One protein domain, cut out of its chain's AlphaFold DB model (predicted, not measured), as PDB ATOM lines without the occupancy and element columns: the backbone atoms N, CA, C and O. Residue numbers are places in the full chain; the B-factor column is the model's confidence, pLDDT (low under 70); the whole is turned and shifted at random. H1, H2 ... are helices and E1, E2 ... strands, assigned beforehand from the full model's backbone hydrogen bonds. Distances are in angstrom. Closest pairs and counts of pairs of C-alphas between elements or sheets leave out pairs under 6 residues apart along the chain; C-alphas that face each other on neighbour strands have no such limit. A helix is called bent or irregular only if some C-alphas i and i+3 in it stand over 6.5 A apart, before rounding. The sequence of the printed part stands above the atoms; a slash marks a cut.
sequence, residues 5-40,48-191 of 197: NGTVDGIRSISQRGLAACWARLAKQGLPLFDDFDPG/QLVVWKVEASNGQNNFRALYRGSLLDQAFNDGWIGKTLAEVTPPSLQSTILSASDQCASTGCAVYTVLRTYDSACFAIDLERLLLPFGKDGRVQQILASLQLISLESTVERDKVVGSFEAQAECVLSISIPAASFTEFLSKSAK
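AT A GLANCE: This is residues 5 to 40 and 48 to 191 of the 197 residues of an uncharacterized protein of Alphaproteobacteria bacterium (UniProt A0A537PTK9). One twisted sheet of six strands curls round the helix H4, while H1 runs along the opposite face of the sheet. H5 lies across the strands on H4's face and meets one end of H4, and H6, at the end of the printed part, is off the sheet and close to H1. The printed part has 180 residues, with six named helices and six named strands in the order H1 E1 E2 H2 H3 H4 E3 E4 E5 H5 E6 H6. The sheet runs E2 E1 E5 E4 E3 E6, antiparallel throughout, and the class is mixed, helices and strands. The whole is compact, with a radius of gyration of the C-alphas of 16.0 A and spans of 46 by 45 by 28 A.

IN THESE COORDINATES: Across the sheet, the strands are E2, residues 60 to 68, E1, residues 49 to 57, E5, residues 139 to 150, E4, residues 124 to 136, E3, residues 110 to 118, and E6, residues 170 to 177. E4 is the longest strand, 39.2 A from C-alpha 124 at (142.127, 187.711, 278.382) to C-alpha 136; E5 measures 32.3 A and bends by 53 degrees at residue 142. The longest helix by residues is H4, residues 91 to 107, 24.8 A. H1, residues 14 to 29, measures 24.7 A and begins with C-alpha 14 at (154.774, 179.748, 290.930). H5 holds residues 158 to 167, H2 residues 70 to 73 and H3 residues 85 to 88. H6, residues 181 to 191, ends with C-alpha 191 at (158.778, 180.114, 310.237). H1, H4 and H5 are irregular: C-alphas 26 and 29 are 7.0 A apart, 92 and 95 are 7.4 A apart, and 159 and 162 are 7.1 A apart.

HOW THE PARTS SIT: E3, E4 and E5 form a meander, each strand the antiparallel neighbour of the one before. In the hairpin E4 and E5, N 130 and O 146 are 2.9 A apart, within hydrogen-bond range; in the hairpin E3 and E4, N 113 and O 129 are 2.9 A apart. E1 is the antiparallel neighbour of E5 at 143 degrees, with N 52 and O 143 at 2.8 A. The edge strand E2 forms a hairpin with E1, with N 62 and O 55 at 2.8 A. The other edge strand, E6, is antiparallel to E3 at 169 degrees, with N 112 and O 175 at 2.9 A. There are three layers, helices on both faces of the sheet: H4 and H5 on one face, H1 on the other. The sheet curls round H4; the closest C-alphas of H4 and E5 are those of Ala 105 and Val 140, 5.4 A. H5 lies over E3 at a height over the sheet of 8.5 A and runs across the strands, at 88 degrees to E3 on the local plane. H4 and H5 touch only at their ends, Ser 92 and Glu 166 having the closest C-alphas, 5.9 A, and are about perpendicular at 86 degrees. H3 and H4 only just touch, with 3 pairs of C-alphas within 8 A, the closest those of Ala 86 and Gln 94, 6.2 A; H4 does so with residues 94 to 98 alone. H2 only grazes the sheet with residues 70 to 72. H1 lies over E4 at a height of 9.4 A and runs along the strands, at 17 degrees on the local plane. H1 and H6 are close but not clearly touching, the C-alphas of Ala 24 and Phe 182 being closest at 6.3 A. O i to N i+4 pairs are within range in 10 of 12 cases in H1, 11 of 13 in H4, 4 of 6 in H5 and 6 of 7 in H6; H2 and H3 are too short for such a pair.

THE WHOLE: The C-alphas farthest apart are those of Ala 121 and Asp 137, 49.2 A. Residues 41 to 47 are not printed, and C-alphas 40 and 48 are 14.4 A apart across the cut. Of the links printed whole, H2 to H3 is long, with 11 residues. The mean pLDDT of the printed part is 89.4, and residues 73 to 78 and 183 to 191 are under 70.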
ATOM      1  N   ASN A   5     158.359 199.730 292.691       94.50
ATOM      2  CA  ASN A   5     159.134 198.829 293.535       94.50
ATOM      3  C   ASN A   5     158.225 197.688 293.998       94.50
ATOM      4  O   ASN A   5     157.222 197.922 294.668       94.50
ATOM      5  N   GLY A   6     158.587 196.458 293.640       93.25
ATOM      6  CA  GLY A   6     157.820 195.262 293.956       93.25
ATOM      7  C   GLY A   6     158.559 194.281 294.859       93.25
ATOM      8  O   GLY A   6     159.738 194.428 295.191       93.25
ATOM      9  N   THR A   7     157.843 193.224 295.225       93.12
ATOM     10  CA  THR A   7     158.380 192.058 295.933       93.12
ATOM     11  C   THR A   7     158.094 190.792 295.130       93.12
ATOM     12  O   THR A   7     157.327 190.804 294.166       93.12
ATOM     13  N   VAL A   8     158.693 189.672 295.540       90.06
ATOM     14  CA  VAL A   8     158.448 188.355 294.926       90.06
ATOM     15  C   VAL A   8     156.970 187.948 294.933       90.06
ATOM     16  O   VAL A   8     156.540 187.212 294.047       90.06
ATOM     17  N   ASP A   9     156.179 188.459 295.880       90.75
ATOM     18  CA  ASP A   9     154.745 188.173 295.978       90.75
ATOM     19  C   ASP A   9     153.952 188.766 294.799       90.75
ATOM     20  O   ASP A   9     152.874 188.272 294.474       90.75
ATOM     21  N   GLY A  10     154.508 189.775 294.113       93.44
ATOM     22  CA  GLY A  10     153.932 190.347 292.894       93.44
ATOM     23  C   GLY A  10     154.056 189.446 291.659       93.44
ATOM     24  O   GLY A  10     153.326 189.643 290.689       93.44
ATOM     25  N   ILE A  11     154.944 188.444 291.683       96.19
ATOM     26  CA  ILE A  11     155.064 187.456 290.604       96.19
ATOM     27  C   ILE A  11     153.933 186.436 290.764       96.19
ATOM     28  O   ILE A  11     153.831 185.758 291.793       96.19
ATOM     29  N   ARG A  12     153.084 186.312 289.741       95.56
ATOM     30  CA  ARG A  12     151.879 185.470 289.789       95.56
ATOM     31  C   ARG A  12     152.228 183.992 289.631       95.56
ATOM     32  O   ARG A  12     151.824 183.169 290.457       95.56
ATOM     33  N   SER A  13     153.039 183.669 288.626       94.94
ATOM     34  CA  SER A  13     153.494 182.307 288.361       94.94
ATOM     35  C   SER A  13     154.375 181.714 289.470       94.94
ATOM     36  O   SER A  13     155.393 182.274 289.886       94.94
ATOM     37  N   ILE A  14     154.010 180.509 289.927       93.94
ATOM     38  CA  ILE A  14     154.774 179.748 290.930       93.94
ATOM     39  C   ILE A  14     156.159 179.367 290.396       93.94
ATOM     40  O   ILE A  14     157.140 179.492 291.132       93.94
ATOM     41  N   SER A  15     156.265 178.936 289.134       94.88
ATOM     42  CA  SER A  15     157.557 178.546 288.556       94.88
ATOM     43  C   SER A  15     158.479 179.755 288.423       94.88
ATOM     44  O   SER A  15     159.658 179.670 288.765       94.88
ATOM     45  N   GLN A  16     157.948 180.906 287.999       97.06
ATOM     46  CA  GLN A  16     158.723 182.143 287.900       97.06
ATOM     47  C   GLN A  16     159.170 182.648 289.277       97.06
ATOM     48  O   GLN A  16     160.321 183.053 289.428       97.06
ATOM     49  N   ARG A  17     158.323 182.539 290.313       96.06
ATOM     50  CA  ARG A  17     158.739 182.792 291.705       96.06
ATOM     51  C   ARG A  17     159.878 181.879 292.141       96.06
ATOM     52  O   ARG A  17     160.833 182.354 292.750       96.06
ATOM     53  N   GLY A  18     159.793 180.587 291.822       94.88
ATOM     54  CA  GLY A  18     160.858 179.623 292.097       94.88
ATOM     55  C   GLY A  18     162.172 180.012 291.421       94.88
ATOM     56  O   GLY A  18     163.210 180.076 292.079       94.88
ATOM     57  N   LEU A  19     162.111 180.360 290.134       96.25
ATOM     58  CA  LEU A  19     163.265 180.800 289.351       96.25
ATOM     59  C   LEU A  19     163.899 182.075 289.934       96.25
ATOM     60  O   LEU A  19     165.111 182.127 290.150       96.25
ATOM     61  N   ALA A  20     163.077 183.075 290.256       96.75
ATOM     62  CA  ALA A  20     163.520 184.329 290.856       96.75
ATOM     63  C   ALA A  20     164.129 184.125 292.254       96.75
ATOM     64  O   ALA A  20     165.136 184.745 292.589       96.75
ATOM     65  N   ALA A  21     163.577 183.208 293.055       94.56
ATOM     66  CA  ALA A  21     164.132 182.855 294.357       94.56
ATOM     67  C   ALA A  21     165.505 182.171 294.245       94.56
ATOM     68  O   ALA A  21     166.380 182.441 295.069       94.56
ATOM     69  N   CYS A  22     165.720 181.314 293.240       95.06
ATOM     70  CA  CYS A  22     167.040 180.742 292.962       95.06
ATOM     71  C   CYS A  22     168.049 181.840 292.601       95.06
ATOM     72  O   CYS A  22     169.135 181.877 293.176       95.06
ATOM     73  N   TRP A  23     167.668 182.773 291.724       97.06
ATOM     74  CA  TRP A  23     168.534 183.887 291.327       97.06
ATOM     75  C   TRP A  23     168.889 184.775 292.522       97.06
ATOM     76  O   TRP A  23     170.061 185.050 292.773       97.06
ATOM     77  N   ALA A  24     167.895 185.144 293.330       95.50
ATOM     78  CA  ALA A  24     168.096 186.028 294.470       95.50
ATOM     79  C   ALA A  24     169.020 185.434 295.547       95.50
ATOM     80  O   ALA A  24     169.671 186.179 296.276       95.50
ATOM     81  N   ARG A  25     169.107 184.097 295.659       93.56
ATOM     82  CA  ARG A  25     170.063 183.438 296.568       93.56
ATOM     83  C   ARG A  25     171.509 183.696 296.162       93.56
ATOM     84  O   ARG A  25     172.322 183.928 297.055       93.56
ATOM     85  N   LEU A  26     171.802 183.676 294.863       94.38
ATOM     86  CA  LEU A  26     173.125 184.006 294.329       94.38
ATOM     87  C   LEU A  26     173.369 185.517 294.377       94.38
ATOM     88  O   LEU A  26     174.449 185.963 294.751       94.38
ATOM     89  N   ALA A  27     172.331 186.309 294.100       93.94
ATOM     90  CA  ALA A  27     172.439 187.759 294.000       93.94
ATOM     91  C   ALA A  27     172.628 188.498 295.347       93.94
ATOM     92  O   ALA A  27     172.701 189.726 295.390       93.94
ATOM     93  N   LYS A  28     172.727 187.777 296.474       87.44
ATOM     94  CA  LYS A  28     172.949 188.369 297.809       87.44
ATOM     95  C   LYS A  28     174.248 189.165 297.920       87.44
ATOM     96  O   LYS A  28     174.342 190.038 298.777       87.44
ATOM     97  N   GLN A  29     175.245 188.832 297.104       84.50
ATOM     98  CA  GLN A  29     176.574 189.451 297.129       84.50
ATOM     99  C   GLN A  29     176.797 190.428 295.961       84.50
ATOM    100  O   GLN A  29     177.906 190.921 295.782       84.50
ATOM    101  N   GLY A  30     175.759 190.717 295.170       91.75
ATOM    102  CA  GLY A  30     175.853 191.503 293.940       91.75
ATOM    103  C   GLY A  30     175.291 190.741 292.744       91.75
ATOM    104  O   GLY A  30     174.527 189.798 292.910       91.75
ATOM    105  N   LEU A  31     175.648 191.150 291.527       96.12
ATOM    106  CA  LEU A  31     175.216 190.438 290.322       96.12
ATOM    107  C   LEU A  31     175.845 189.035 290.278       96.12
ATOM    108  O   LEU A  31     177.066 188.932 290.390       96.12
ATOM    109  N   PRO A  32     175.045 187.967 290.109       96.62
ATOM    110  CA  PRO A  32     175.579 186.620 289.988       96.62
ATOM    111  C   PRO A  32     176.148 186.370 288.587       96.62
ATOM    112  O   PRO A  32     175.659 186.931 287.600       96.62
ATOM    113  N   LEU A  33     177.133 185.477 288.489       96.44
ATOM    114  CA  LEU A  33     177.562 184.928 287.204       96.44
ATOM    115  C   LEU A  33     176.481 183.988 286.664       96.44
ATOM    116  O   LEU A  33     175.824 183.278 287.424       96.44
ATOM    117  N   PHE A  34     176.288 183.986 285.346       96.06
ATOM    118  CA  PHE A  34     175.281 183.132 284.713       96.06
ATOM    119  C   PHE A  34     175.617 181.641 284.864       96.06
ATOM    120  O   PHE A  34     174.723 180.841 285.109       96.06
ATOM    121  N   ASP A  35     176.900 181.280 284.790       93.94
ATOM    122  CA  ASP A  35     177.355 179.885 284.872       93.94
ATOM    123  C   ASP A  35     177.158 179.263 286.267       93.94
ATOM    124  O   ASP A  35     177.061 178.045 286.388       93.94
ATOM    125  N   ASP A  36     177.026 180.089 287.311       94.31
ATOM    126  CA  ASP A  36     176.716 179.634 288.675       94.31
ATOM    127  C   ASP A  36     175.212 179.361 288.873       94.31
ATOM    128  O   ASP A  36     174.785 178.877 289.928       94.31
ATOM    129  N   PHE A  37     174.377 179.709 287.888       95.00
ATOM    130  CA  PHE A  37     172.930 179.617 287.996       95.00
ATOM    131  C   PHE A  37     172.388 178.274 287.515       95.00
ATOM    132  O   PHE A  37     172.087 178.081 286.338       95.00
ATOM    133  N   ASP A  38     172.157 177.380 288.473       90.69
ATOM    134  CA  ASP A  38     171.443 176.123 288.258       90.69
ATOM    135  C   ASP A  38     170.159 176.077 289.109       90.69
ATOM    136  O   ASP A  38     170.193 175.737 290.296       90.69
ATOM    137  N   PRO A  39     168.992 176.439 288.544       87.56
ATOM    138  CA  PRO A  39     167.723 176.334 289.255       87.56
ATOM    139  C   PRO A  39     167.245 174.879 289.403       87.56
ATOM    140  O   PRO A  39     166.297 174.634 290.147       87.56
ATOM    141  N   GLY A  40     167.873 173.909 288.732       82.94
ATOM    142  CA  GLY A  40     167.431 172.521 288.682       82.94
ATOM    143  C   GLY A  40     166.220 172.293 287.757       82.94
ATOM    144  O   GLY A  40     165.381 173.176 287.551       82.94
ATOM    145  N   GLN A  48     160.545 177.692 278.068       92.25
ATOM    146  CA  GLN A  48     159.958 179.020 278.276       92.25
ATOM    147  C   GLN A  48     161.016 180.105 278.532       92.25
ATOM    148  O   GLN A  48     160.673 181.237 278.873       92.25
ATOM    149  N   LEU A  49     162.303 179.757 278.415       94.12
ATOM    150  CA  LEU A  49     163.413 180.646 278.735       94.12
ATOM    151  C   LEU A  49     164.067 181.234 277.478       94.12
ATOM    152  O   LEU A  49     164.139 180.591 276.431       94.12
ATOM    153  N   VAL A  50     164.610 182.440 277.617       94.75
ATOM    154  CA  VAL A  50     165.510 183.089 276.653       94.75
ATOM    155  C   VAL A  50     166.694 183.653 277.412       94.75
ATOM    156  O   VAL A  50     166.515 184.235 278.478       94.75
ATOM    157  N   VAL A  51     167.895 183.532 276.857       96.88
ATOM    158  CA  VAL A  51     169.078 184.214 277.395       96.88
ATOM    159  C   VAL A  51     169.471 185.318 276.436       96.88
ATOM    160  O   VAL A  51     169.738 185.058 275.264       96.88
ATOM    161  N   TRP A  52     169.539 186.540 276.945       97.69
ATOM    162  CA  TRP A  52     170.007 187.712 276.219       97.69
ATOM    163  C   TRP A  52     171.407 188.083 276.686       97.69
ATOM    164  O   TRP A  52     171.636 188.219 277.882       97.69
ATOM    165  N   LYS A  53     172.329 188.305 275.757       97.69
ATOM    166  CA  LYS A  53     173.582 189.018 275.997       97.69
ATOM    167  C   LYS A  53     173.317 190.516 275.957       97.69
ATOM    168  O   LYS A  53     172.676 190.991 275.022       97.69
ATOM    169  N   VAL A  54     173.846 191.250 276.926       97.25
ATOM    170  CA  VAL A  54     173.773 192.712 276.976       97.25
ATOM    171  C   VAL A  54     175.020 193.298 276.315       97.25
ATOM    172  O   VAL A  54     176.141 193.156 276.802       97.25
ATOM    173  N   GLU A  55     174.825 193.960 275.181       94.56
ATOM    174  CA  GLU A  55     175.858 194.618 274.387       94.56
ATOM    175  C   GLU A  55     175.655 196.131 274.497       94.56
ATOM    176  O   GLU A  55     174.753 196.681 273.874       94.56
ATOM    177  N   ALA A  56     176.473 196.822 275.293       87.06
ATOM    178  CA  ALA A  56     176.393 198.282 275.354       87.06
ATOM    179  C   ALA A  56     177.146 198.894 274.167       87.06
ATOM    180  O   ALA A  56     178.332 198.616 273.979       87.06
ATOM    181  N   SER A  57     176.469 199.741 273.400       80.19
ATOM    182  CA  SER A  57     177.040 200.509 272.296       80.19
ATOM    183  C   SER A  57     176.486 201.929 272.339       80.19
ATOM    184  O   SER A  57     175.277 202.117 272.413       80.19
ATOM    185  N   ASN A  58     177.364 202.935 272.331       78.31
ATOM    186  CA  ASN A  58     176.986 204.355 272.277       78.31
ATOM    187  C   ASN A  58     175.948 204.792 273.335       78.31
ATOM    188  O   ASN A  58     175.075 205.607 273.058       78.31
ATOM    189  N   GLY A  59     176.029 204.238 274.549       76.00
ATOM    190  CA  GLY A  59     175.102 204.563 275.641       76.00
ATOM    191  C   GLY A  59     173.733 203.879 275.558       76.00
ATOM    192  O   GLY A  59     172.886 204.140 276.406       76.00
ATOM    193  N   GLN A  60     173.521 202.989 274.586       83.94
ATOM    194  CA  GLN A  60     172.326 202.152 274.465       83.94
ATOM    195  C   GLN A  60     172.685 200.676 274.664       83.94
ATOM    196  O   GLN A  60     173.767 200.229 274.270       83.94
ATOM    197  N   ASN A  61     171.782 199.908 275.274       91.69
ATOM    198  CA  ASN A  61     171.937 198.461 275.363       91.69
ATOM    199  C   ASN A  61     171.253 197.789 274.175       91.69
ATOM    200  O   ASN A  61     170.082 198.025 273.892       91.69
ATOM    201  N   ASN A  62     171.975 196.879 273.537       94.31
ATOM    202  CA  ASN A  62     171.415 195.899 272.628       94.31
ATOM    203  C   ASN A  62     171.355 194.548 273.337       94.31
ATOM    204  O   ASN A  62     172.307 194.130 273.994       94.31
ATOM    205  N   PHE A  63     170.238 193.850 273.192       96.69
ATOM    206  CA  PHE A  63     170.009 192.560 273.834       96.69
ATOM    207  C   PHE A  63     170.033 191.478 272.765       96.69
ATOM    208  O   PHE A  63     169.083 191.387 271.997       96.69
ATOM    209  N   ARG A  64     171.097 190.680 272.670       96.56
ATOM    210  CA  ARG A  64     171.250 189.651 271.624       96.56
ATOM    211  C   ARG A  64     170.930 188.263 272.157       96.56
ATOM    212  O   ARG A  64     171.491 187.865 273.173       96.56
ATOM    213  N   ALA A  65     170.055 187.517 271.494       95.19
ATOM    214  CA  ALA A  65     169.670 186.192 271.971       95.19
ATOM    215  C   ALA A  65     170.832 185.193 271.825       95.19
ATOM    216  O   ALA A  65     171.379 185.009 270.736       95.19
ATOM    217  N   LEU A  66     171.186 184.546 272.937       93.50
ATOM    218  CA  LEU A  66     172.159 183.451 273.032       93.50
ATOM    219  C   LEU A  66     171.476 182.080 273.072       93.50
ATOM    220  O   LEU A  66     172.007 181.106 272.553       93.50
ATOM    221  N   TYR A  67     170.304 182.012 273.699       90.50
ATOM    222  CA  TYR A  67     169.508 180.797 273.854       90.50
ATOM    223  C   TYR A  67     168.026 181.149 273.780       90.50
ATOM    224  O   TYR A  67     167.625 182.206 274.268       90.50
ATOM    225  N   ARG A  68     167.217 180.237 273.234       85.56
ATOM    226  CA  ARG A  68     165.754 180.295 273.250       85.56
ATOM    227  C   ARG A  68     165.187 178.888 273.434       85.56
ATOM    228  O   ARG A  68     165.658 177.948 272.802       85.56
ATOM    229  N   GLY A  69     164.169 178.767 274.279       86.06
ATOM    230  CA  GLY A  69     163.408 177.541 274.474       86.06
ATOM    231  C   GLY A  69     162.294 177.335 273.440       86.06
ATOM    232  O   GLY A  69     161.703 178.287 272.935       86.06
ATOM    233  N   SER A  70     161.957 176.070 273.174       82.19
ATOM    234  CA  SER A  70     161.101 175.682 272.043       82.19
ATOM    235  C   SER A  70     159.633 176.125 272.122       82.19
ATOM    236  O   SER A  70     158.946 176.136 271.106       82.19
ATOM    237  N   LEU A  71     159.096 176.464 273.303       79.69
ATOM    238  CA  LEU A  71     157.716 176.977 273.396       79.69
ATOM    239  C   LEU A  71     157.602 178.406 272.863       79.69
ATOM    240  O   LEU A  71     156.504 178.858 272.549       79.69
ATOM    241  N   LEU A  72     158.733 179.099 272.741       76.00
ATOM    242  CA  LEU A  72     158.797 180.416 272.130       76.00
ATOM    243  C   LEU A  72     158.890 180.328 270.611       76.00
ATOM    244  O   LEU A  72     158.464 181.273 269.967       76.00
ATOM    245  N   ASP A  73     159.351 179.207 270.049       68.75
ATOM    246  CA  ASP A  73     159.290 178.928 268.605       68.75
ATOM    247  C   ASP A  73     157.844 178.885 268.108       68.75
ATOM    248  O   ASP A  73     157.500 179.454 267.081       68.75
ATOM    249  N   GLN A  74     156.969 178.258 268.891       65.31
ATOM    250  CA  GLN A  74     155.561 178.098 268.529       65.31
ATOM    251  C   GLN A  74     154.769 179.402 268.624       65.31
ATOM    252  O   GLN A  74     153.730 179.527 267.984       65.31
ATOM    253  N   ALA A  75     155.216 180.327 269.476       62.41
ATOM    254  CA  ALA A  75     154.528 181.588 269.713       62.41
ATOM    255  C   ALA A  75     155.129 182.746 268.918       62.41
ATOM    256  O   ALA A  75     154.399 183.616 268.469       62.41
ATOM    257  N   PHE A  76     156.447 182.772 268.736       67.00
ATOM    258  CA  PHE A  76     157.169 183.882 268.134       67.00
ATOM    259  C   PHE A  76     158.067 183.386 266.994       67.00
ATOM    260  O   PHE A  76     158.749 182.377 267.152       67.00
ATOM    261  N   ASN A  77     158.125 184.142 265.887       64.44
ATOM    262  CA  ASN A  77     158.900 183.825 264.675       64.44
ATOM    263  C   ASN A  77     160.256 183.149 264.943       64.44
ATOM    264  O   ASN A  77     160.984 183.532 265.860       64.44
ATOM    265  N   ASP A  78     160.635 182.200 264.091       64.19
ATOM    266  CA  ASP A  78     161.857 181.417 264.263       64.19
ATOM    267  C   ASP A  78     163.173 182.202 264.122       64.19
ATOM    268  O   ASP A  78     163.264 183.290 263.538       64.19
ATOM    269  N   GLY A  79     164.236 181.615 264.684       74.19
ATOM    270  CA  GLY A  79     165.615 182.063 264.474       74.19
ATOM    271  C   GLY A  79     165.995 183.316 265.260       74.19
ATOM    272  O   GLY A  79     166.565 184.245 264.691       74.19
ATOM    273  N   TRP A  80     165.665 183.368 266.555       83.56
ATOM    274  CA  TRP A  80     166.057 184.483 267.429       83.56
ATOM    275  C   TRP A  80     167.552 184.505 267.732       83.56
ATOM    276  O   TRP A  80     168.101 185.575 267.960       83.56
ATOM    277  N   ILE A  81     168.217 183.346 267.754       88.25
ATOM    278  CA  ILE A  81     169.638 183.262 268.106       88.25
ATOM    279  C   ILE A  81     170.449 184.180 267.187       88.25
ATOM    280  O   ILE A  81     170.331 184.128 265.965       88.25
ATOM    281  N   GLY A  82     171.259 185.046 267.796       89.62
ATOM    282  CA  GLY A  82     172.059 186.038 267.086       89.62
ATOM    283  C   GLY A  82     171.316 187.321 266.709       89.62
ATOM    284  O   GLY A  82     171.991 188.313 266.446       89.62
ATOM    285  N   LYS A  83     169.978 187.365 266.753       92.88
ATOM    286  CA  LYS A  83     169.187 188.594 266.575       92.88
ATOM    287  C   LYS A  83     169.076 189.374 267.882       92.88
ATOM    288  O   LYS A  83     169.202 188.829 268.984       92.88
ATOM    289  N   THR A  84     168.846 190.671 267.755       94.19
ATOM    290  CA  THR A  84     168.562 191.566 268.872       94.19
ATOM    291  C   THR A  84     167.092 191.497 269.285       94.19
ATOM    292  O   THR A  84     166.216 191.162 268.490       94.19
ATOM    293  N   LEU A  85     166.804 191.863 270.533       94.06
ATOM    294  CA  LEU A  85     165.445 191.944 271.064       94.06
ATOM    295  C   LEU A  85     164.574 192.900 270.242       94.06
ATOM    296  O   LEU A  85     163.400 192.612 270.038       94.06
ATOM    297  N   ALA A  86     165.143 193.991 269.723       93.00
ATOM    298  CA  ALA A  86     164.436 194.918 268.842       93.00
ATOM    299  C   ALA A  86     164.040 194.262 267.507       93.00
ATOM    300  O   ALA A  86     162.916 194.442 267.056       93.00
ATOM    301  N   GLU A  87     164.921 193.454 266.907       92.31
ATOM    302  CA  GLU A  87     164.645 192.758 265.638       92.31
ATOM    303  C   GLU A  87     163.567 191.674 265.759       92.31
ATOM    304  O   GLU A  87     162.900 191.369 264.773       92.31
ATOM    305  N   VAL A  88     163.406 191.067 266.939       90.19
ATOM    306  CA  VAL A  88     162.436 189.974 267.147       90.19
ATOM    307  C   VAL A  88     161.149 190.409 267.841       90.19
ATOM    308  O   VAL A  88     160.207 189.623 267.926       90.19
ATOM    309  N   THR A  89     161.105 191.634 268.363       90.00
ATOM    310  CA  THR A  89     159.920 192.174 269.032       90.00
ATOM    311  C   THR A  89     159.088 192.971 268.030       90.00
ATOM    312  O   THR A  89     159.629 193.882 267.392       90.00
ATOM    313  N   PRO A  90     157.775 192.703 267.927       89.44
ATOM    314  CA  PRO A  90     156.891 193.494 267.086       89.44
ATOM    315  C   PRO A  90     156.945 194.994 267.400       89.44
ATOM    316  O   PRO A  90     157.006 195.352 268.582       89.44
ATOM    317  N   PRO A  91     156.877 195.889 266.393       89.88
ATOM    318  CA  PRO A  91     157.035 197.331 266.592       89.88
ATOM    319  C   PRO A  91     156.137 197.930 267.684       89.88
ATOM    320  O   PRO A  91     156.606 198.745 268.476       89.88
ATOM    321  N   SER A  92     154.877 197.488 267.784       89.88
ATOM    322  CA  SER A  92     153.927 197.977 268.796       89.88
ATOM    323  C   SER A  92     154.316 197.614 270.234       89.88
ATOM    324  O   SER A  92     153.936 198.313 271.171       89.88
ATOM    325  N   LEU A  93     155.129 196.570 270.425       91.69
ATOM    326  CA  LEU A  93     155.590 196.106 271.736       91.69
ATOM    327  C   LEU A  93     157.014 196.560 272.074       91.69
ATOM    328  O   LEU A  93     157.412 196.479 273.239       91.69
ATOM    329  N   GLN A  94     157.787 197.038 271.092       92.50
ATOM    330  CA  GLN A  94     159.214 197.333 271.266       92.50
ATOM    331  C   GLN A  94     159.482 198.285 272.427       92.50
ATOM    332  O   GLN A  94     160.303 197.968 273.282       92.50
ATOM    333  N   SER A  95     158.770 199.415 272.509       93.19
ATOM    334  CA  SER A  95     158.990 200.400 273.579       93.19
ATOM    335  C   SER A  95     158.843 199.774 274.971       93.19
ATOM    336  O   SER A  95     159.698 199.953 275.838       93.19
ATOM    337  N   THR A  96     157.798 198.971 275.159       93.81
ATOM    338  CA  THR A  96     157.499 198.274 276.411       93.81
ATOM    339  C   THR A  96     158.559 197.222 276.749       93.81
ATOM    340  O   THR A  96     159.122 197.226 277.844       93.81
ATOM    341  N   ILE A  97     158.866 196.338 275.800       95.38
ATOM    342  CA  ILE A  97     159.774 195.204 276.012       95.38
ATOM    343  C   ILE A  97     161.231 195.658 276.180       95.38
ATOM    344  O   ILE A  97     161.950 195.122 277.034       95.38
ATOM    345  N   LEU A  98     161.665 196.658 275.407       95.88
ATOM    346  CA  LEU A  98     163.000 197.245 275.523       95.88
ATOM    347  C   LEU A  98     163.136 198.019 276.834       95.88
ATOM    348  O   LEU A  98     164.078 197.755 277.574       95.88
ATOM    349  N   SER A  99     162.155 198.854 277.202       96.00
ATOM    350  CA  SER A  99     162.193 199.614 278.462       96.00
ATOM    351  C   SER A  99     162.305 198.708 279.693       96.00
ATOM    352  O   SER A  99     163.054 199.032 280.611       96.00
ATOM    353  N   ALA A 100     161.621 197.559 279.714       97.44
ATOM    354  CA  ALA A 100     161.759 196.577 280.795       97.44
ATOM    355  C   ALA A 100     163.141 195.914 280.829       97.44
ATOM    356  O   ALA A 100     163.683 195.642 281.901       97.44
ATOM    357  N   SER A 101     163.726 195.665 279.658       97.75
ATOM    358  CA  SER A 101     165.051 195.049 279.546       97.75
ATOM    359  C   SER A 101     166.159 196.030 279.943       97.75
ATOM    360  O   SER A 101     167.068 195.650 280.680       97.75
ATOM    361  N   ASP A 102     166.031 197.302 279.565       96.75
ATOM    362  CA  ASP A 102     166.916 198.384 280.005       96.75
ATOM    363  C   ASP A 102     166.818 198.649 281.505       96.75
ATOM    364  O   ASP A 102     167.843 198.829 282.165       96.75
ATOM    365  N   GLN A 103     165.612 198.617 282.078       97.25
ATOM    366  CA  GLN A 103     165.433 198.735 283.524       97.25
ATOM    367  C   GLN A 103     166.175 197.612 284.262       97.25
ATOM    368  O   GLN A 103     166.894 197.866 285.230       97.25
ATOM    369  N   CYS A 104     166.045 196.371 283.789       97.88
ATOM    370  CA  CYS A 104     166.735 195.221 284.371       97.88
ATOM    371  C   CYS A 104     168.264 195.355 284.249       97.88
ATOM    372  O   CYS A 104     168.987 195.157 285.226       97.88
ATOM    373  N   ALA A 105     168.758 195.758 283.074       97.00
ATOM    374  CA  ALA A 105     170.188 195.929 282.819       97.00
ATOM    375  C   ALA A 105     170.819 197.080 283.617       97.00
ATOM    376  O   ALA A 105     171.949 196.952 284.084       97.00
ATOM    377  N   SER A 106     170.108 198.198 283.769       94.94
ATOM    378  CA  SER A 106     170.623 199.401 284.433       94.94
ATOM    379  C   SER A 106     170.596 199.309 285.957       94.94
ATOM    380  O   SER A 106     171.490 199.833 286.614       94.94
ATOM    381  N   THR A 107     169.596 198.632 286.527       95.12
ATOM    382  CA  THR A 107     169.429 198.538 287.987       95.12
ATOM    383  C   THR A 107     170.018 197.273 288.599       95.12
ATOM    384  O   THR A 107     170.199 197.215 289.813       95.12
ATOM    385  N   GLY A 108     170.252 196.227 287.799       96.12
ATOM    386  CA  GLY A 108     170.605 194.905 288.317       96.12
ATOM    387  C   GLY A 108     169.492 194.248 289.146       96.12
ATOM    388  O   GLY A 108     169.737 193.243 289.813       96.12
ATOM    389  N   CYS A 109     168.272 194.791 289.113       97.00
ATOM    390  CA  CYS A 109     167.099 194.201 289.746       97.00
ATOM    391  C   CYS A 109     166.394 193.227 288.798       97.00
ATOM    392  O   CYS A 109     166.439 193.375 287.571       97.00
ATOM    393  N   ALA A 110     165.686 192.254 289.372       98.06
ATOM    394  CA  ALA A 110     164.734 191.477 288.598       98.06
ATOM    395  C   ALA A 110     163.593 192.393 288.139       98.06
ATOM    396  O   ALA A 110     163.168 193.274 288.884       98.06
ATOM    397  N   VAL A 111     163.081 192.189 286.929       98.56
ATOM    398  CA  VAL A 111     161.940 192.954 286.404       98.56
ATOM    399  C   VAL A 111     160.836 191.982 286.039       98.56
ATOM    400  O   VAL A 111     161.079 191.010 285.328       98.56
ATOM    401  N   TYR A 112     159.627 192.237 286.523       98.50
ATOM    402  CA  TYR A 112     158.453 191.436 286.211       98.50
ATOM    403  C   TYR A 112     157.378 192.314 285.583       98.50
ATOM    404  O   TYR A 112     156.996 193.345 286.139       98.50
ATOM    405  N   THR A 113     156.902 191.902 284.414       98.19
ATOM    406  CA  THR A 113     155.865 192.608 283.664       98.19
ATOM    407  C   THR A 113     154.748 191.656 283.276       98.19
ATOM    408  O   THR A 113     155.018 190.521 282.883       98.19
ATOM    409  N   VAL A 114     153.512 192.146 283.314       97.56
ATOM    410  CA  VAL A 114     152.348 191.461 282.748       97.56
ATOM    411  C   VAL A 114     151.776 192.334 281.646       97.56
ATOM    412  O   VAL A 114     151.314 193.445 281.918       97.56
ATOM    413  N   LEU A 115     151.814 191.830 280.416       96.69
ATOM    414  CA  LEU A 115     151.115 192.446 279.291       96.69
ATOM    415  C   LEU A 115     149.836 191.669 279.023       96.69
ATOM    416  O   LEU A 115     149.875 190.445 279.019       96.69
ATOM    417  N   ARG A 116     148.731 192.358 278.764       96.19
ATOM    418  CA  ARG A 116     147.439 191.745 278.467       96.19
ATOM    419  C   ARG A 116     146.994 192.060 277.053       96.19
ATOM    420  O   ARG A 116     147.084 193.205 276.615       96.19
ATOM    421  N   THR A 117     146.465 191.047 276.388       94.88
ATOM    422  CA  THR A 117     145.684 191.158 275.156       94.88
ATOM    423  C   THR A 117     144.409 190.323 275.288       94.88
ATOM    424  O   THR A 117     144.129 189.779 276.360       94.88
ATOM    425  N   TYR A 118     143.635 190.228 274.212       92.06
ATOM    426  CA  TYR A 118     142.419 189.431 274.145       92.06
ATOM    427  C   TYR A 118     142.420 188.556 272.887       92.06
ATOM    428  O   TYR A 118     142.922 188.958 271.832       92.06
ATOM    429  N   ASP A 119     141.879 187.345 272.999       87.12
ATOM    430  CA  ASP A 119     141.635 186.486 271.838       87.12
ATOM    431  C   ASP A 119     140.370 186.907 271.067       87.12
ATOM    432  O   ASP A 119     139.662 187.850 271.431       87.12
ATOM    433  N   SER A 120     140.067 186.201 269.975       85.94
ATOM    434  CA  SER A 120     138.878 186.469 269.156       85.94
ATOM    435  C   SER A 120     137.550 186.230 269.883       85.94
ATOM    436  O   SER A 120     136.516 186.694 269.410       85.94
ATOM    437  N   ALA A 121     137.564 185.499 271.000       86.94
ATOM    438  CA  ALA A 121     136.408 185.275 271.862       86.94
ATOM    439  C   ALA A 121     136.351 186.276 273.035       86.94
ATOM    440  O   ALA A 121     135.499 186.144 273.913       86.94
ATOM    441  N   CYS A 122     137.220 187.295 273.028       87.88
ATOM    442  CA  CYS A 122     137.363 188.314 274.065       87.88
ATOM    443  C   CYS A 122     137.834 187.780 275.428       87.88
ATOM    444  O   CYS A 122     137.663 188.463 276.441       87.88
ATOM    445  N   PHE A 123     138.464 186.604 275.475       91.44
ATOM    446  CA  PHE A 123     139.115 186.132 276.694       91.44
ATOM    447  C   PHE A 123     140.493 186.758 276.848       91.44
ATOM    448  O   PHE A 123     141.221 186.953 275.873       91.44
ATOM    449  N   ALA A 124     140.850 187.086 278.088       93.44
ATOM    450  CA  ALA A 124     142.127 187.711 278.382       93.44
ATOM    451  C   ALA A 124     143.274 186.710 278.187       93.44
ATOM    452  O   ALA A 124     143.209 185.552 278.613       93.44
ATOM    453  N   ILE A 125     144.353 187.200 277.583       94.56
ATOM    454  CA  ILE A 125     145.631 186.502 277.496       94.56
ATOM    455  C   ILE A 125     146.698 187.397 278.115       94.56
ATOM    456  O   ILE A 125     146.976 188.490 277.620       94.56
ATOM    457  N   ASP A 126     147.321 186.902 279.178       96.06
ATOM    458  CA  ASP A 126     148.431 187.547 279.861       96.06
ATOM    459  C   ASP A 126     149.765 186.952 279.387       96.06
ATOM    460  O   ASP A 126     149.978 185.741 279.410       96.06
ATOM    461  N   LEU A 127     150.692 187.821 278.993       95.31
ATOM    462  CA  LEU A 127     152.110 187.525 278.861       95.31
ATOM    463  C   LEU A 127     152.804 187.922 280.165       95.31
ATOM    464  O   LEU A 127     153.103 189.096 280.396       95.31
ATOM    465  N   GLU A 128     153.076 186.929 281.005       96.94
ATOM    466  CA  GLU A 128     153.885 187.069 282.213       96.94
ATOM    467  C   GLU A 128     155.365 186.924 281.855       96.94
ATOM    468  O   GLU A 128     155.836 185.848 281.461       96.94
ATOM    469  N   ARG A 129     156.118 188.015 282.001       97.50
ATOM    470  CA  ARG A 129     157.536 188.078 281.653       97.50
ATOM    471  C   ARG A 129     158.374 188.452 282.867       97.50
ATOM    472  O   ARG A 129     158.246 189.551 283.398       97.50
ATOM    473  N   LEU A 130     159.270 187.550 283.253       98.56
ATOM    474  CA  LEU A 130     160.255 187.743 284.316       98.56
ATOM    475  C   LEU A 130     161.651 187.889 283.706       98.56
ATOM    476  O   LEU A 130     162.053 187.056 282.897       98.56
ATOM    477  N   LEU A 131     162.401 188.900 284.133       98.69
ATOM    478  CA  LEU A 131     163.801 189.119 283.792       98.69
ATOM    479  C   LEU A 131     164.691 189.003 285.022       98.69
ATOM    480  O   LEU A 131     164.401 189.611 286.051       98.69
ATOM    481  N   LEU A 132     165.793 188.273 284.881       98.62
ATOM    482  CA  LEU A 132     166.795 188.060 285.920       98.62
ATOM    483  C   LEU A 132     168.174 188.469 285.376       98.62
ATOM    484  O   LEU A 132     168.627 187.876 284.391       98.62
ATOM    485  N   PRO A 133     168.833 189.480 285.966       98.38
ATOM    486  CA  PRO A 133     170.117 189.971 285.484       98.38
ATOM    487  C   PRO A 133     171.295 189.167 286.046       98.38
ATOM    488  O   PRO A 133     171.339 188.822 287.225       98.38
ATOM    489  N   PHE A 134     172.290 188.940 285.199       98.38
ATOM    490  CA  PHE A 134     173.550 188.274 285.516       98.38
ATOM    491  C   PHE A 134     174.710 189.122 285.018       98.38
ATOM    492  O   PHE A 134     174.608 189.800 283.991       98.38
ATOM    493  N   GLY A 135     175.830 189.092 285.724       97.06
ATOM    494  CA  GLY A 135     176.976 189.904 285.363       97.06
ATOM    495  C   GLY A 135     178.083 189.888 286.398       97.06
ATOM    496  O   GLY A 135     178.090 189.082 287.319       97.06
ATOM    497  N   LYS A 136     179.029 190.803 286.215       93.81
ATOM    498  CA  LYS A 136     180.201 190.983 287.074       93.81
ATOM    499  C   LYS A 136     180.600 192.450 287.100       93.81
ATOM    500  O   LYS A 136     180.204 193.210 286.216       93.81
ATOM    501  N   ASP A 137     181.367 192.837 288.113       90.50
ATOM    502  CA  ASP A 137     181.918 194.193 288.251       90.50
ATOM    503  C   ASP A 137     180.836 195.290 288.206       90.50
ATOM    504  O   ASP A 137     181.006 196.344 287.600       90.50
ATOM    505  N   GLY A 138     179.670 195.006 288.800       88.31
ATOM    506  CA  GLY A 138     178.527 195.925 288.835       88.31
ATOM    507  C   GLY A 138     177.808 196.119 287.495       88.31
ATOM    508  O   GLY A 138     176.900 196.941 287.413       88.31
ATOM    509  N   ARG A 139     178.174 195.366 286.450       94.38
ATOM    510  CA  ARG A 139     177.579 195.467 285.117       94.38
ATOM    511  C   ARG A 139     176.818 194.202 284.749       94.38
ATOM    512  O   ARG A 139     177.381 193.109 284.756       94.38
ATOM    513  N   VAL A 140     175.565 194.365 284.328       97.31
ATOM    514  CA  VAL A 140     174.776 193.277 283.735       97.31
ATOM    515  C   VAL A 140     175.353 192.920 282.364       97.31
ATOM    516  O   VAL A 140     175.553 193.785 281.511       97.31
ATOM    517  N   GLN A 141     175.649 191.639 282.166       97.44
ATOM    518  CA  GLN A 141     176.206 191.076 280.932       97.44
ATOM    519  C   GLN A 141     175.224 190.129 280.248       97.44
ATOM    520  O   GLN A 141     175.263 189.984 279.025       97.44
ATOM    521  N   GLN A 142     174.333 189.505 281.021       98.38
ATOM    522  CA  GLN A 142     173.301 188.612 280.519       98.38
ATOM    523  C   GLN A 142     171.983 188.839 281.261       98.38
ATOM    524  O   GLN A 142     171.969 189.213 282.430       98.38
ATOM    525  N   ILE A 143     170.868 188.587 280.583       98.56
ATOM    526  CA  ILE A 143     169.534 188.555 281.181       98.56
ATOM    527  C   ILE A 143     168.898 187.216 280.833       98.56
ATOM    528  O   ILE A 143     168.740 186.893 279.654       98.56
ATOM    529  N   LEU A 144     168.493 186.460 281.851       98.25
ATOM    530  CA  LEU A 144     167.574 185.343 281.669       98.25
ATOM    531  C   LEU A 144     166.150 185.889 281.673       98.25
ATOM    532  O   LEU A 144     165.727 186.518 282.641       98.25
ATOM    533  N   ALA A 145     165.409 185.635 280.606       97.81
ATOM    534  CA  ALA A 145     163.997 185.944 280.508       97.81
ATOM    535  C   ALA A 145     163.180 184.653 280.597       97.81
ATOM    536  O   ALA A 145     163.464 183.697 279.882       97.81
ATOM    537  N   SER A 146     162.144 184.646 281.426       96.94
ATOM    538  CA  SER A 146     161.076 183.649 281.403       96.94
ATOM    539  C   SER A 146     159.819 184.291 280.829       96.94
ATOM    540  O   SER A 146     159.426 185.363 281.287       96.94
ATOM    541  N   LEU A 147     159.194 183.641 279.846       95.12
ATOM    542  CA  LEU A 147     157.977 184.114 279.190       95.12
ATOM    543  C   LEU A 147     156.886 183.046 279.299       95.12
ATOM    544  O   LEU A 147     157.068 181.911 278.858       95.12
ATOM    545  N   GLN A 148     155.744 183.420 279.868       93.75
ATOM    546  CA  GLN A 148     154.580 182.550 280.003       93.75
ATOM    547  C   GLN A 148     153.343 183.238 279.445       93.75
ATOM    548  O   GLN A 148     153.054 184.377 279.789       93.75
ATOM    549  N   LEU A 149     152.622 182.524 278.585       91.81
ATOM    550  CA  LEU A 149     151.310 182.930 278.099       91.81
ATOM    551  C   LEU A 149     150.248 182.218 278.929       91.81
ATOM    552  O   LEU A 149     150.244 180.985 278.987       91.81
ATOM    553  N   ILE A 150     149.378 182.993 279.564       90.56
ATOM    554  CA  ILE A 150     148.355 182.522 280.491       90.56
ATOM    555  C   ILE A 150     146.996 183.021 280.006       90.56
ATOM    556  O   ILE A 150     146.815 184.210 279.776       90.56
ATOM    557  N   SER A 151     146.035 182.114 279.894       88.94
ATOM    558  CA  SER A 151     144.611 182.439 279.828       88.94
ATOM    559  C   SER A 151     143.894 181.567 280.853       88.94
ATOM    560  O   SER A 151     144.284 180.413 281.052       88.94
ATOM    561  N   LEU A 152     142.918 182.132 281.564       84.50
ATOM    562  CA  LEU A 152     142.147 181.397 282.573       84.50
ATOM    563  C   LEU A 152     140.918 180.726 281.951       84.50
ATOM    564  O   LEU A 152     140.429 179.727 282.477       84.50
ATOM    565  N   GLU A 153     140.436 181.272 280.837       82.94
ATOM    566  CA  GLU A 153     139.180 180.898 280.196       82.94
ATOM    567  C   GLU A 153     139.372 180.082 278.911       82.94
ATOM    568  O   GLU A 153     138.447 179.380 278.499       82.94
ATOM    569  N   SER A 154     140.551 180.131 278.278       75.12
ATOM    570  CA  SER A 154     140.810 179.425 277.021       75.12
ATOM    571  C   SER A 154     142.192 178.767 276.959       75.12
ATOM    572  O   SER A 154     143.098 179.023 277.755       75.12
ATOM    573  N   THR A 155     142.358 177.850 276.002       79.38
ATOM    574  CA  THR A 155     143.695 177.370 275.638       79.38
ATOM    575  C   THR A 155     144.333 178.402 274.724       79.38
ATOM    576  O   THR A 155     143.756 178.759 273.704       79.38
ATOM    577  N   VAL A 156     145.544 178.848 275.056       78.88
ATOM    578  CA  VAL A 156     146.255 179.831 274.234       78.88
ATOM    579  C   VAL A 156     146.700 179.209 272.903       78.88
ATOM    580  O   VAL A 156     147.581 178.341 272.876       78.88
ATOM    581  N   GLU A 157     146.132 179.711 271.806       81.25
ATOM    582  CA  GLU A 157     146.580 179.469 270.428       81.25
ATOM    583  C   GLU A 157     147.869 180.262 270.159       81.25
ATOM    584  O   GLU A 157     147.853 181.447 269.821       81.25
ATOM    585  N   ARG A 158     149.015 179.616 270.391       80.62
ATOM    586  CA  ARG A 158     150.337 180.268 270.380       80.62
ATOM    587  C   ARG A 158     150.694 180.889 269.031       80.62
ATOM    588  O   ARG A 158     151.276 181.962 269.019       80.62
ATOM    589  N   ASP A 159     150.299 180.275 267.927       79.19
ATOM    590  CA  ASP A 159     150.551 180.764 266.568       79.19
ATOM    591  C   ASP A 159     149.793 182.063 266.236       79.19
ATOM    592  O   ASP A 159     150.227 182.829 265.377       79.19
ATOM    593  N   LYS A 160     148.690 182.349 266.940       82.44
ATOM    594  CA  LYS A 160     147.878 183.563 266.747       82.44
ATOM    595  C   LYS A 160     148.149 184.653 267.776       82.44
ATOM    596  O   LYS A 160     147.864 185.824 267.524       82.44
ATOM    597  N   VAL A 161     148.704 184.287 268.930       85.00
ATOM    598  CA  VAL A 161     148.804 185.174 270.097       85.00
ATOM    599  C   VAL A 161     149.624 186.438 269.830       85.00
ATOM    600  O   VAL A 161     149.301 187.502 270.356       85.00
ATOM    601  N   VAL A 162     150.654 186.353 268.983       85.19
ATOM    602  CA  VAL A 162     151.471 187.516 268.613       85.19
ATOM    603  C   VAL A 162     150.638 188.546 267.867       85.19
ATOM    604  O   VAL A 162     150.722 189.721 268.204       85.19
ATOM    605  N   GLY A 163     149.772 188.116 266.945       85.62
ATOM    606  CA  GLY A 163     148.859 189.014 266.237       85.62
ATOM    607  C   GLY A 163     147.905 189.749 267.184       85.62
ATOM    608  O   GLY A 163     147.685 190.947 267.021       85.62
ATOM    609  N   SER A 164     147.400 189.071 268.223       89.06
ATOM    610  CA  SER A 164     146.581 189.713 269.262       89.06
ATOM    611  C   SER A 164     147.358 190.791 270.019       89.06
ATOM    612  O   SER A 164     146.887 191.923 270.126       89.06
ATOM    613  N   PHE A 165     148.571 190.482 270.494       90.25
ATOM    614  CA  PHE A 165     149.412 191.470 271.180       90.25
ATOM    615  C   PHE A 165     149.839 192.624 270.267       90.25
ATOM    616  O   PHE A 165     149.969 193.756 270.730       90.25
ATOM    617  N   GLU A 166     150.056 192.357 268.980       88.69
ATOM    618  CA  GLU A 166     150.376 193.391 268.000       88.69
ATOM    619  C   GLU A 166     149.219 194.364 267.791       88.69
ATOM    620  O   GLU A 166     149.456 195.574 267.734       88.69
ATOM    621  N   ALA A 167     147.996 193.837 267.702       90.00
ATOM    622  CA  ALA A 167     146.781 194.621 267.530       90.00
ATOM    623  C   ALA A 167     146.455 195.446 268.779       90.00
ATOM    624  O   ALA A 167     146.102 196.622 268.675       90.00
ATOM    625  N   GLN A 168     146.578 194.839 269.960       91.12
ATOM    626  CA  GLN A 168     146.323 195.500 271.230       91.12
ATOM    627  C   GLN A 168     147.108 194.832 272.358       91.12
ATOM    628  O   GLN A 168     146.973 193.636 272.612       91.12
ATOM    629  N   ALA A 169     147.853 195.640 273.105       93.94
ATOM    630  CA  ALA A 169     148.498 195.216 274.335       93.94
ATOM    631  C   ALA A 169     148.423 196.313 275.394       93.94
ATOM    632  O   ALA A 169     148.719 197.479 275.129       93.94
ATOM    633  N   GLU A 170     148.077 195.919 276.612       94.44
ATOM    634  CA  GLU A 170     148.082 196.776 277.792       94.44
ATOM    635  C   GLU A 170     149.126 196.275 278.790       94.44
ATOM    636  O   GLU A 170     149.212 195.080 279.061       94.44
ATOM    637  N   CYS A 171     149.911 197.178 279.377       95.44
ATOM    638  CA  CYS A 171     150.775 196.831 280.499       95.44
ATOM    639  C   CYS A 171     149.976 196.880 281.807       95.44
ATOM    640  O   CYS A 171     149.750 197.956 282.351       95.44
ATOM    641  N   VAL A 172     149.596 195.711 282.322       96.12
ATOM    642  CA  VAL A 172     148.794 195.562 283.550       96.12
ATOM    643  C   VAL A 172     149.652 195.677 284.807       96.12
ATOM    644  O   VAL A 172     149.188 196.129 285.849       96.12
ATOM    645  N   LEU A 173     150.908 195.236 284.731       96.94
ATOM    646  CA  LEU A 173     151.840 195.275 285.854       96.94
ATOM    647  C   LEU A 173     153.263 195.461 285.344       96.94
ATOM    648  O   LEU A 173     153.657 194.839 284.359       96.94
ATOM    649  N   SER A 174     154.037 196.281 286.049       97.69
ATOM    650  CA  SER A 174     155.444 196.538 285.762       97.69
ATOM    651  C   SER A 174     156.173 196.845 287.065       97.69
ATOM    652  O   SER A 174     156.036 197.936 287.623       97.69
ATOM    653  N   ILE A 175     156.918 195.864 287.576       97.88
ATOM    654  CA  ILE A 175     157.617 195.971 288.859       97.88
ATOM    655  C   ILE A 175     159.103 195.651 288.733       97.88
ATOM    656  O   ILE A 175     159.509 194.748 287.998       97.88
ATOM    657  N   SER A 176     159.906 196.382 289.496       97.69
ATOM    658  CA  SER A 176     161.324 196.123 289.731       97.69
ATOM    659  C   SER A 176     161.495 195.518 291.123       97.69
ATOM    660  O   SER A 176     160.981 196.054 292.105       97.69
ATOM    661  N   ILE A 177     162.196 194.392 291.218       96.75
ATOM    662  CA  ILE A 177     162.318 193.588 292.435       96.75
ATOM    663  C   ILE A 177     163.808 193.434 292.786       96.75
ATOM    664  O   ILE A 177     164.523 192.648 292.150       96.75
ATOM    665  N   PRO A 178     164.304 194.154 293.807       94.25
ATOM    666  CA  PRO A 178     165.653 193.959 294.324       94.25
ATOM    667  C   PRO A 178     165.849 192.543 294.881       94.25
ATOM    668  O   PRO A 178     164.946 191.979 295.503       94.25
ATOM    669  N   ALA A 179     167.058 191.987 294.755       91.38
ATOM    670  CA  ALA A 179     167.386 190.668 295.312       91.38
ATOM    671  C   ALA A 179     167.114 190.575 296.830       91.38
ATOM    672  O   ALA A 179     166.683 189.537 297.333       91.38
ATOM    673  N   ALA A 180     167.295 191.683 297.559       87.44
ATOM    674  CA  ALA A 180     167.032 191.762 298.994       87.44
ATOM    675  C   ALA A 180     165.572 191.425 299.364       87.44
ATOM    676  O   ALA A 180     165.350 190.778 300.393       87.44
ATOM    677  N   SER A 181     164.601 191.754 298.501       84.75
ATOM    678  CA  SER A 181     163.165 191.514 298.719       84.75
ATOM    679  C   SER A 181     162.798 190.025 298.805       84.75
ATOM    680  O   SER A 181     161.729 189.671 299.297       84.75
ATOM    681  N   PHE A 182     163.681 189.122 298.368       82.62
ATOM    682  CA  PHE A 182     163.470 187.670 298.445       82.62
ATOM    683  C   PHE A 182     163.894 187.070 299.794       82.62
ATOM    684  O   PHE A 182     163.479 185.965 300.153       82.62
ATOM    685  N   THR A 183     164.708 187.790 300.570       67.38
ATOM    686  CA  THR A 183     165.194 187.330 301.882       67.38
ATOM    687  C   THR A 183     164.062 187.291 302.910       67.38
ATOM    688  O   THR A 183     163.981 186.364 303.721       67.38
ATOM    689  N   GLU A 184     163.135 188.249 302.835       58.38
ATOM    690  CA  GLU A 184     161.952 188.304 303.695       58.38
ATOM    691  C   GLU A 184     160.992 187.135 303.436       58.38
ATOM    692  O   GLU A 184     160.483 186.534 304.387       58.38
ATOM    693  N   PHE A 185     160.814 186.748 302.170       54.84
ATOM    694  CA  PHE A 185     159.963 185.629 301.762       54.84
ATOM    695  C   PHE A 185     160.449 184.294 302.341       54.84
ATOM    696  O   PHE A 185     159.694 183.585 303.010       54.84
ATOM    697  N   LEU A 186     161.743 183.988 302.186       55.94
ATOM    698  CA  LEU A 186     162.333 182.749 302.709       55.94
ATOM    699  C   LEU A 186     162.243 182.668 304.244       55.94
ATOM    700  O   LEU A 186     162.042 181.584 304.797       55.94
ATOM    701  N   SER A 187     162.326 183.808 304.940       54.00
ATOM    702  CA  SER A 187     162.175 183.865 306.400       54.00
ATOM    703  C   SER A 187     160.746 183.547 306.874       54.00
ATOM    704  O   SER A 187     160.572 182.898 307.912       54.00
ATOM    705  N   LYS A 188     159.717 183.947 306.109       52.56
ATOM    706  CA  LYS A 188     158.301 183.663 306.405       52.56
ATOM    707  C   LYS A 188     157.950 182.195 306.135       52.56
ATOM    708  O   LYS A 188     157.286 181.563 306.962       52.56
ATOM    709  N   SER A 189     158.456 181.615 305.044       53.09
ATOM    710  CA  SER A 189     158.249 180.193 304.726       53.09
ATOM    711  C   SER A 189     158.914 179.265 305.753       53.09
ATOM    712  O   SER A 189     158.290 178.307 306.208       53.09
ATOM    713  N   ALA A 190     160.132 179.589 306.207       49.03
ATOM    714  CA  ALA A 190     160.840 178.806 307.227       49.03
ATOM    715  C   ALA A 190     160.164 178.855 308.614       49.03
ATOM    716  O   ALA A 190     160.162 177.864 309.346       49.03
ATOM    717  N   LYS A 191     159.550 179.990 308.985       46.75
ATOM    718  CA  LYS A 191     158.778 180.114 310.237       46.75
ATOM    719  C   LYS A 191     157.459 179.338 310.203       46.75
ATOM    720  O   LYS A 191     157.018 178.873 311.250       46.75
TER     721      LYS A 191